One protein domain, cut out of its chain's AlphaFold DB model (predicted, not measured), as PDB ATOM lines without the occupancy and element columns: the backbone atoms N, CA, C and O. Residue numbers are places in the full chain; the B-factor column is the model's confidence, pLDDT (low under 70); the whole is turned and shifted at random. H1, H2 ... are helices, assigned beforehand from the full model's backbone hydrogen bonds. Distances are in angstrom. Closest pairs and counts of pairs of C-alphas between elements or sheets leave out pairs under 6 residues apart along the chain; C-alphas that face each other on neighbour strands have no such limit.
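AT A GLANCE: This is residues 20 to 93 of the 435 residues of a protein of Symbiodinium sp. CCMP2456 (UniProt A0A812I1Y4). Four helices are set at intervals along a folded path, with H3 near the middle, H4 meeting it nearly at a right angle, and H1 apart from both; the short H2 follows H1 and comes near H3. A long link without named elements, residues 55 to 83, makes the longest axis: it sticks out at residues 56 to 61, folds back past the helices and turns again at Gly 76 before reaching H4. The printed part has 74 residues with four named helices, in the order H1, H2, H3, H4, and no named strand; the class is all helix. It is compact, with a radius of gyration of the C-alphas of 12.3 A, and spans 36 by 30 by 19 A.

IN THESE COORDINATES: The longest helices by residues are H1 and H3. H1, residues 20 to 31, begins at C-alpha 20 (13.677, -17.136, 34.778) and is 16.5 A long. H3, residues 43 to 54, is 16.2 A long and begins at C-alpha 43 (11.942, -0.441, 27.107). H2, residues 35 to 39, measures 6.1 A. H4, residues 84 to 93, measures 14.2 A and ends at C-alpha 93 (-6.364, 2.173, 30.525).

HOW THE PARTS SIT: H3 touches H4 with residues 48 to 52 alone; the closest C-alphas are those of Trp 52 and Val 86, 5.9 A apart. Their lines are about perpendicular, at 86 degrees. H2 and H3 are close but not clearly touching, the closest C-alphas being those of Ala 36 and Met 46, 6.9 A apart. H1 and H2 are likewise close but not clearly touching, with the C-alphas of Tyr 29 and Pro 35 closest at 7.0 A. H1 is apart from H3 and H4, and H2 is apart from H4. In H1, H2, H3 and H4 every O i to N i+4 pair is within hydrogen-bond range.

THE WHOLE: The two C-alphas farthest apart are those of Ala 59 and Gly 76, at 37.4 A. The printed part has no cut. The links H1 to H2 and H2 to H3 are tight, and the link H3 to H4, 29 residues, is long. The mean pLDDT of the printed part is 82.8; residues 20 to 23, 59 to 60, 62 to 65 and 93 are under 70.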
ATOM      1  N   LYS A  20      14.415 -16.318  35.758       66.75
ATOM      2  CA  LYS A  20      13.677 -17.136  34.778       66.75
ATOM      3  C   LYS A  20      12.770 -16.312  33.852       66.75
ATOM      4  O   LYS A  20      12.621 -16.636  32.676       66.75
ATOM      5  N   CYS A  21      12.162 -15.235  34.355       61.75
ATOM      6  CA  CYS A  21      11.347 -14.339  33.528       61.75
ATOM      7  C   CYS A  21      12.215 -13.550  32.542       61.75
ATOM      8  O   CYS A  21      11.775 -13.274  31.430       61.75
ATOM      9  N   ILE A  22      13.440 -13.202  32.946       68.00
ATOM     10  CA  ILE A  22      14.404 -12.495  32.099       68.00
ATOM     11  C   ILE A  22      14.896 -13.423  30.986       68.00
ATOM     12  O   ILE A  22      14.877 -13.018  29.829       68.00
ATOM     13  N   GLU A  23      15.261 -14.664  31.309       68.50
ATOM     14  CA  GLU A  23      15.697 -15.672  30.329       68.50
ATOM     15  C   GLU A  23      14.599 -15.991  29.307       68.50
ATOM     16  O   GLU A  23      14.841 -15.960  28.102       68.50
ATOM     17  N   THR A  24      13.366 -16.216  29.778       72.00
ATOM     18  CA  THR A  24      12.217 -16.493  28.898       72.00
ATOM     19  C   THR A  24      11.942 -15.304  27.971       72.00
ATOM     20  O   THR A  24      11.712 -15.476  26.775       72.00
ATOM     21  N   TRP A  25      12.016 -14.079  28.503       72.00
ATOM     22  CA  TRP A  25      11.859 -12.866  27.706       72.00
ATOM     23  C   TRP A  25      12.989 -12.691  26.684       72.00
ATOM     24  O   TRP A  25      12.718 -12.318  25.546       72.00
ATOM     25  N   GLN A  26      14.240 -12.980  27.055       74.12
ATOM     26  CA  GLN A  26      15.391 -12.900  26.152       74.12
ATOM     27  C   GLN A  26      15.296 -13.915  25.008       74.12
ATOM     28  O   GLN A  26      15.487 -13.532  23.855       74.12
ATOM     29  N   GLY A  27      14.943 -15.173  25.295       75.81
ATOM     30  CA  GLY A  27      14.774 -16.201  24.264       75.81
ATOM     31  C   GLY A  27      13.695 -15.826  23.244       75.81
ATOM     32  O   GLY A  27      13.915 -15.895  22.035       75.81
ATOM     33  N   GLU A  28      12.555 -15.324  23.717       75.06
ATOM     34  CA  GLU A  28      11.473 -14.850  22.847       75.06
ATOM     35  C   GLU A  28      11.837 -13.570  22.084       75.06
ATOM     36  O   GLU A  28      11.483 -13.413  20.913       75.06
ATOM     37  N   TYR A  29      12.604 -12.672  22.705       78.50
ATOM     38  CA  TYR A  29      13.134 -11.480  22.050       78.50
ATOM     39  C   TYR A  29      14.051 -11.833  20.868       78.50
ATOM     40  O   TYR A  29      13.929 -11.243  19.787       78.50
ATOM     41  N   GLU A  30      14.944 -12.807  21.045       80.56
ATOM     42  CA  GLU A  30      15.839 -13.281  19.988       80.56
ATOM     43  C   GLU A  30      15.085 -14.034  18.891       80.56
ATOM     44  O   GLU A  30      15.245 -13.702  17.713       80.56
ATOM     45  N   ARG A  31      14.198 -14.967  19.265       80.56
ATOM     46  CA  ARG A  31      13.375 -15.753  18.329       80.56
ATOM     47  C   ARG A  31      12.584 -14.869  17.365       80.56
ATOM     48  O   ARG A  31      12.449 -15.190  16.186       80.56
ATOM     49  N   ARG A  32      12.091 -13.726  17.846       79.19
ATOM     50  CA  ARG A  32      11.298 -12.772  17.053       79.19
ATOM     51  C   ARG A  32      12.132 -11.813  16.209       79.19
ATOM     52  O   ARG A  32      11.568 -10.918  15.578       79.19
ATOM     53  N   GLY A  33      13.451 -11.983  16.167       84.25
ATOM     54  CA  GLY A  33      14.344 -11.160  15.357       84.25
ATOM     55  C   GLY A  33      14.606  -9.784  15.957       84.25
ATOM     56  O   GLY A  33      14.767  -8.821  15.211       84.25
ATOM     57  N   ARG A  34      14.632  -9.687  17.293       87.81
ATOM     58  CA  ARG A  34      15.049  -8.487  18.037       87.81
ATOM     59  C   ARG A  34      14.236  -7.239  17.667       87.81
ATOM     60  O   ARG A  34      14.767  -6.262  17.134       87.81
ATOM     61  N   PRO A  35      12.927  -7.240  17.960       84.88
ATOM     62  CA  PRO A  35      12.007  -6.175  17.559       84.88
ATOM     63  C   PRO A  35      12.444  -4.764  17.991       84.88
ATOM     64  O   PRO A  35      12.209  -3.811  17.246       84.88
ATOM     65  N   ALA A  36      13.132  -4.617  19.129       87.56
ATOM     66  CA  ALA A  36      13.644  -3.322  19.585       87.56
ATOM     67  C   ALA A  36      14.801  -2.792  18.717       87.56
ATOM     68  O   ALA A  36      14.915  -1.585  18.544       87.56
ATOM     69  N   GLU A  37      15.626  -3.653  18.111       90.06
ATOM     70  CA  GLU A  37      16.685  -3.213  17.187       90.06
ATOM     71  C   GLU A  37      16.090  -2.646  15.893       90.06
ATOM     72  O   GLU A  37      16.555  -1.627  15.382       90.06
ATOM     73  N   LYS A  38      15.020  -3.269  15.383       91.56
ATOM     74  CA  LYS A  38      14.352  -2.821  14.154       91.56
ATOM     75  C   LYS A  38      13.525  -1.549  14.363       91.56
ATOM     76  O   LYS A  38      13.519  -0.672  13.502       91.56
ATOM     77  N   THR A  39      12.802  -1.468  15.476       93.62
ATOM     78  CA  THR A  39      11.911  -0.338  15.796       93.62
ATOM     79  C   THR A  39      12.638   0.821  16.477       93.62
ATOM     80  O   THR A  39      12.145   1.943  16.441       93.62
ATOM     81  N   GLN A  40      13.795   0.564  17.098       95.31
ATOM     82  CA  GLN A  40      14.466   1.455  18.056       95.31
ATOM     83  C   GLN A  40      13.570   1.890  19.228       95.31
ATOM     84  O   GLN A  40      13.819   2.922  19.852       95.31
ATOM     85  N   TRP A  41      12.534   1.108  19.549       92.12
ATOM     86  CA  TRP A  41      11.692   1.358  20.712       92.12
ATOM     87  C   TRP A  41      12.480   1.215  22.005       92.12
ATOM     88  O   TRP A  41      13.265   0.283  22.198       92.12
ATOM     89  N   ASN A  42      12.226   2.131  22.930       89.25
ATOM     90  CA  ASN A  42      12.756   2.022  24.275       89.25
ATOM     91  C   ASN A  42      12.015   0.928  25.070       89.25
ATOM     92  O   ASN A  42      10.982   0.395  24.658       89.25
ATOM     93  N   PHE A  43      12.529   0.598  26.257       83.06
ATOM     94  CA  PHE A  43      11.942  -0.441  27.107       83.06
ATOM     95  C   PHE A  43      10.459  -0.191  27.445       83.06
ATOM     96  O   PHE A  43       9.676  -1.136  27.485       83.06
ATOM     97  N   GLN A  44      10.056   1.063  27.677       85.06
ATOM     98  CA  GLN A  44       8.667   1.392  28.018       85.06
ATOM     99  C   GLN A  44       7.725   1.161  26.832       85.06
ATOM    100  O   GLN A  44       6.631   0.632  27.020       85.06
ATOM    101  N   GLU A  45       8.161   1.511  25.623       89.81
ATOM    102  CA  GLU A  45       7.421   1.295  24.375       89.81
ATOM    103  C   GLU A  45       7.301  -0.198  24.050       89.81
ATOM    104  O   GLU A  45       6.199  -0.691  23.810       89.81
ATOM    105  N   MET A  46       8.405  -0.946  24.157       86.94
ATOM    106  CA  MET A  46       8.410  -2.407  24.020       86.94
ATOM    107  C   MET A  46       7.464  -3.078  25.020       86.94
ATOM    108  O   MET A  46       6.694  -3.973  24.664       86.94
ATOM    109  N   HIS A  47       7.488  -2.635  26.277       83.06
ATOM    110  CA  HIS A  47       6.615  -3.159  27.321       83.06
ATOM    111  C   HIS A  47       5.139  -2.815  27.066       83.06
ATOM    112  O   HIS A  47       4.275  -3.670  27.243       83.06
ATOM    113  N   ALA A  48       4.834  -1.596  26.612       87.88
ATOM    114  CA  ALA A  48       3.477  -1.199  26.237       87.88
ATOM    115  C   ALA A  48       2.920  -2.043  25.086       87.88
ATOM    116  O   ALA A  48       1.809  -2.560  25.190       87.88
ATOM    117  N   TYR A  49       3.714  -2.222  24.030       88.50
ATOM    118  CA  TYR A  49       3.363  -3.076  22.902       88.50
ATOM    119  C   TYR A  49       3.111  -4.522  23.356       88.50
ATOM    120  O   TYR A  49       2.086  -5.109  23.018       88.50
ATOM    121  N   THR A  50       3.991  -5.065  24.201       83.81
ATOM    122  CA  THR A  50       3.848  -6.426  24.743       83.81
ATOM    123  C   THR A  50       2.565  -6.577  25.564       83.81
ATOM    124  O   THR A  50       1.851  -7.561  25.406       83.81
ATOM    125  N   ARG A  51       2.229  -5.591  26.409       84.75
ATOM    126  CA  ARG A  51       0.981  -5.601  27.194       84.75
ATOM    127  C   ARG A  51      -0.267  -5.560  26.318       84.75
ATOM    128  O   ARG A  51      -1.208  -6.286  26.612       84.75
ATOM    129  N   TRP A  52      -0.273  -4.718  25.285       89.50
ATOM    130  CA  TRP A  52      -1.371  -4.674  24.317       89.50
ATOM    131  C   TRP A  52      -1.518  -6.020  23.608       89.50
ATOM    132  O   TRP A  52      -2.616  -6.551  23.525       89.50
ATOM    133  N   GLN A  53      -0.422  -6.625  23.157       85.62
ATOM    134  CA  GLN A  53      -0.503  -7.909  22.472       85.62
ATOM    135  C   GLN A  53      -1.018  -9.016  23.396       85.62
ATOM    136  O   GLN A  53      -1.940  -9.729  23.021       85.62
ATOM    137  N   LEU A  54      -0.495  -9.105  24.622       81.12
ATOM    138  CA  LEU A  54      -0.951 -10.069  25.627       81.12
ATOM    139  C   LEU A  54      -2.449  -9.952  25.932       81.12
ATOM    140  O   LEU A  54      -3.072 -10.963  26.223       81.12
ATOM    141  N   SER A  55      -3.041  -8.754  25.853       82.56
ATOM    142  CA  SER A  55      -4.481  -8.584  26.082       82.56
ATOM    143  C   SER A  55      -5.358  -9.027  24.907       82.56
ATOM    144  O   SER A  55      -6.571  -9.055  25.057       82.56
ATOM    145  N   HIS A  56      -4.771  -9.307  23.742       81.19
ATOM    146  CA  HIS A  56      -5.478  -9.765  22.541       81.19
ATOM    147  C   HIS A  56      -5.143 -11.221  22.190       81.19
ATOM    148  O   HIS A  56      -5.663 -11.758  21.213       81.19
ATOM    149  N   LEU A  57      -4.252 -11.860  22.953       77.38
ATOM    150  CA  LEU A  57      -3.925 -13.264  22.767       77.38
ATOM    151  C   LEU A  57      -4.991 -14.148  23.431       77.38
ATOM    152  O   LEU A  57      -5.400 -13.856  24.555       77.38
ATOM    153  N   PRO A  58      -5.393 -15.260  22.790       76.12
ATOM    154  CA  PRO A  58      -6.217 -16.271  23.436       76.12
ATOM    155  C   PRO A  58      -5.531 -16.807  24.695       76.12
ATOM    156  O   PRO A  58      -4.302 -16.953  24.725       76.12
ATOM    157  N   ALA A  59      -6.322 -17.154  25.711       68.56
ATOM    158  CA  ALA A  59      -5.813 -17.826  26.900       68.56
ATOM    159  C   ALA A  59      -5.010 -19.083  26.504       68.56
ATOM    160  O   ALA A  59      -5.456 -19.890  25.691       68.56
ATOM    161  N   GLY A  60      -3.798 -19.222  27.050       64.06
ATOM    162  CA  GLY A  60      -2.875 -20.318  26.723       64.06
ATOM    163  C   GLY A  60      -1.924 -20.049  25.548       64.06
ATOM    164  O   GLY A  60      -1.009 -20.838  25.328       64.06
ATOM    165  N   SER A  61      -2.066 -18.931  24.826       71.75
ATOM    166  CA  SER A  61      -1.074 -18.544  23.821       71.75
ATOM    167  C   SER A  61       0.202 -18.018  24.482       71.75
ATOM    168  O   SER A  61       0.179 -17.073  25.271       71.75
ATOM    169  N   LEU A  62       1.337 -18.621  24.129       62.22
ATOM    170  CA  LEU A  62       2.671 -18.211  24.581       62.22
ATOM    171  C   LEU A  62       3.308 -17.159  23.656       62.22
ATOM    172  O   LEU A  62       4.470 -16.801  23.839       62.22
ATOM    173  N   ASP A  63       2.584 -16.655  22.651       65.88
ATOM    174  CA  ASP A  63       3.168 -15.808  21.610       65.88
ATOM    175  C   ASP A  63       3.181 -14.308  21.978       65.88
ATOM    176  O   ASP A  63       2.455 -13.499  21.405       65.88
ATOM    177  N   PHE A  64       4.023 -13.907  22.936       66.19
ATOM    178  CA  PHE A  64       4.187 -12.503  23.334       66.19
ATOM    179  C   PHE A  64       5.239 -11.751  22.495       66.19
ATOM    180  O   PHE A  64       6.442 -11.945  22.643       66.19
ATOM    181  N   GLY A  65       4.796 -10.838  21.629       64.06
ATOM    182  CA  GLY A  65       5.651  -9.956  20.817       64.06
ATOM    183  C   GLY A  65       5.377 -10.068  19.311       64.06
ATOM    184  O   GLY A  65       4.999 -11.115  18.802       64.06
ATOM    185  N   GLY A  66       5.547  -8.994  18.548       70.31
ATOM    186  CA  GLY A  66       5.441  -9.038  17.092       70.31
ATOM    187  C   GLY A  66       6.734  -9.595  16.510       70.31
ATOM    188  O   GLY A  66       7.812  -9.362  17.061       70.31
ATOM    189  N   TRP A  67       6.665 -10.309  15.388       77.00
ATOM    190  CA  TRP A  67       7.875 -10.604  14.625       77.00
ATOM    191  C   TRP A  67       8.488  -9.291  14.152       77.00
ATOM    192  O   TRP A  67       7.784  -8.460  13.583       77.00
ATOM    193  N   ALA A  68       9.800  -9.104  14.298       82.94
ATOM    194  CA  ALA A  68      10.453  -7.875  13.858       82.94
ATOM    195  C   ALA A  68      10.067  -7.538  12.408       82.94
ATOM    196  O   ALA A  68       9.734  -6.396  12.116       82.94
ATOM    197  N   ARG A  69       9.969  -8.529  11.507       81.69
ATOM    198  CA  ARG A  69       9.526  -8.324  10.113       81.69
ATOM    199  C   ARG A  69       8.160  -7.634   9.962       81.69
ATOM    200  O   ARG A  69       8.048  -6.827   9.047       81.69
ATOM    201  N   SER A  70       7.193  -7.871  10.850       84.12
ATOM    202  CA  SER A  70       5.856  -7.260  10.792       84.12
ATOM    203  C   SER A  70       5.762  -5.908  11.501       84.12
ATOM    204  O   SER A  70       4.778  -5.193  11.329       84.12
ATOM    205  N   LEU A  71       6.783  -5.526  12.272       87.31
ATOM    206  CA  LEU A  71       6.835  -4.228  12.937       87.31
ATOM    207  C   LEU A  71       7.379  -3.131  12.008       87.31
ATOM    208  O   LEU A  71       8.237  -3.417  11.158       87.31
ATOM    209  N   PRO A  72       6.932  -1.873  12.184       88.75
ATOM    210  CA  PRO A  72       7.497  -0.742  11.461       88.75
ATOM    211  C   PRO A  72       8.997  -0.616  11.758       88.75
ATOM    212  O   PRO A  72       9.446  -0.811  12.885       88.75
ATOM    213  N   ALA A  73       9.788  -0.310  10.732       93.00
ATOM    214  CA  ALA A  73      11.211  -0.046  10.904       93.00
ATOM    215  C   ALA A  73      11.441   1.407  11.340       93.00
ATOM    216  O   ALA A  73      10.726   2.310  10.900       93.00
ATOM    217  N   ALA A  74      12.460   1.631  12.168       94.12
ATOM    218  CA  ALA A  74      12.951   2.967  12.478       94.12
ATOM    219  C   ALA A  74      13.407   3.689  11.200       94.12
ATOM    220  O   ALA A  74      13.964   3.081  10.280       94.12
ATOM    221  N   GLN A  75      13.194   5.003  11.147       93.62
ATOM    222  CA  GLN A  75      13.653   5.842  10.041       93.62
ATOM    223  C   GLN A  75      14.941   6.553  10.460       93.62
ATOM    224  O   GLN A  75      14.924   7.614  11.083       93.62
ATOM    225  N   GLY A  76      16.084   5.943  10.138       91.75
ATOM    226  CA  GLY A  76      17.399   6.458  10.522       91.75
ATOM    227  C   GLY A  76      17.602   6.434  12.040       91.75
ATOM    228  O   GLY A  76      17.678   5.364  12.635       91.75
ATOM    229  N   ASN A  77      17.691   7.620  12.649       91.19
ATOM    230  CA  ASN A  77      17.842   7.794  14.102       91.19
ATOM    231  C   ASN A  77      16.511   8.080  14.813       91.19
ATOM    232  O   ASN A  77      16.504   8.412  15.997       91.19
ATOM    233  N   THR A  78      15.394   8.046  14.085       92.06
ATOM    234  CA  THR A  78      14.067   8.268  14.653       92.06
ATOM    235  C   THR A  78      13.406   6.912  14.896       92.06
ATOM    236  O   THR A  78      13.191   6.176  13.924       92.06
ATOM    237  N   PRO A  79      13.068   6.580  16.158       94.81
ATOM    238  CA  PRO A  79      12.317   5.374  16.472       94.81
ATOM    239  C   PRO A  79      11.024   5.289  15.671       94.81
ATOM    240  O   PRO A  79      10.391   6.305  15.371       94.81
ATOM    241  N   ALA A  80      10.628   4.069  15.322       95.31
ATOM    242  CA  ALA A  80       9.334   3.833  14.708       95.31
ATOM    243  C   ALA A  80       8.217   4.322  15.652       95.31
ATOM    244  O   ALA A  80       8.344   4.188  16.869       95.31
ATOM    245  N   PRO A  81       7.104   4.867  15.145       94.75
ATOM    246  CA  PRO A  81       5.969   5.176  16.004       94.75
ATOM    247  C   PRO A  81       5.351   3.882  16.551       94.75
ATOM    248  O   PRO A  81       5.290   2.867  15.850       94.75
ATOM    249  N   LEU A  82       4.867   3.919  17.797       92.62
ATOM    250  CA  LEU A  82       4.006   2.856  18.313       92.62
ATOM    251  C   LEU A  82       2.735   2.754  17.449       92.62
ATOM    252  O   LEU A  82       2.209   3.788  17.026       92.62
ATOM    253  N   PRO A  83       2.205   1.543  17.202       91.88
ATOM    254  CA  PRO A  83       0.934   1.383  16.506       91.88
ATOM    255  C   PRO A  83      -0.195   2.129  17.227       91.88
ATOM    256  O   PRO A  83      -0.270   2.102  18.457       91.88
ATOM    257  N   GLN A  84      -1.099   2.752  16.467       91.56
ATOM    258  CA  GLN A  84      -2.179   3.566  17.038       91.56
ATOM    259  C   GLN A  84      -3.060   2.764  18.010       91.56
ATOM    260  O   GLN A  84      -3.370   3.258  19.085       91.56
ATOM    261  N   CYS A  85      -3.342   1.492  17.714       88.62
ATOM    262  CA  CYS A  85      -4.084   0.598  18.611       88.62
ATOM    263  C   CYS A  85      -3.436   0.436  20.001       88.62
ATOM    264  O   CYS A  85      -4.142   0.336  21.003       88.62
ATOM    265  N   VAL A  86      -2.101   0.454  20.088       91.06
ATOM    266  CA  VAL A  86      -1.368   0.397  21.363       91.06
ATOM    267  C   VAL A  86      -1.515   1.719  22.111       91.06
ATOM    268  O   VAL A  86      -1.706   1.726  23.326       91.06
ATOM    269  N   VAL A  87      -1.438   2.842  21.394       93.19
ATOM    270  CA  VAL A  87      -1.631   4.181  21.969       93.19
ATOM    271  C   VAL A  87      -3.046   4.318  22.531       93.19
ATOM    272  O   VAL A  87      -3.198   4.730  23.682       93.19
ATOM    273  N   ASP A  88      -4.056   3.911  21.764       92.25
ATOM    274  CA  ASP A  88      -5.463   3.949  22.165       92.25
ATOM    275  C   ASP A  88      -5.706   3.060  23.389       92.25
ATOM    276  O   ASP A  88      -6.313   3.503  24.361       92.25
ATOM    277  N   PHE A  89      -5.141   1.851  23.415       90.00
ATOM    278  CA  PHE A  89      -5.195   0.954  24.572       90.00
ATOM    279  C   PHE A  89      -4.593   1.576  25.840       90.00
ATOM    280  O   PHE A  89      -5.193   1.527  26.916       90.00
ATOM    281  N   LEU A  90      -3.419   2.208  25.736       87.81
ATOM    282  CA  LEU A  90      -2.797   2.896  26.871       87.81
ATOM    283  C   LEU A  90      -3.620   4.098  27.349       87.81
ATOM    284  O   LEU A  90      -3.609   4.409  28.542       87.81
ATOM    285  N   GLN A  91      -4.298   4.796  26.435       89.69
ATOM    286  CA  GLN A  91      -5.195   5.898  26.773       89.69
ATOM    287  C   GLN A  91      -6.466   5.379  27.450       89.69
ATOM    288  O   GLN A  91      -6.817   5.884  28.510       89.69
ATOM    289  N   GLN A  92      -7.095   4.325  26.932       83.06
ATOM    290  CA  GLN A  92      -8.272   3.692  27.537       83.06
ATOM    291  C   GLN A  92      -7.979   3.161  28.948       83.06
ATOM    292  O   GLN A  92      -8.769   3.384  29.862       83.06
ATOM    293  N   GLN A  93      -6.799   2.569  29.177       67.81
ATOM    294  CA  GLN A  93      -6.364   2.173  30.525       67.81
ATOM    295  C   GLN A  93      -6.145   3.357  31.476       67.81
ATOM    296  O   GLN A  93      -6.253   3.195  32.688       67.81
TER     297      GLN A  93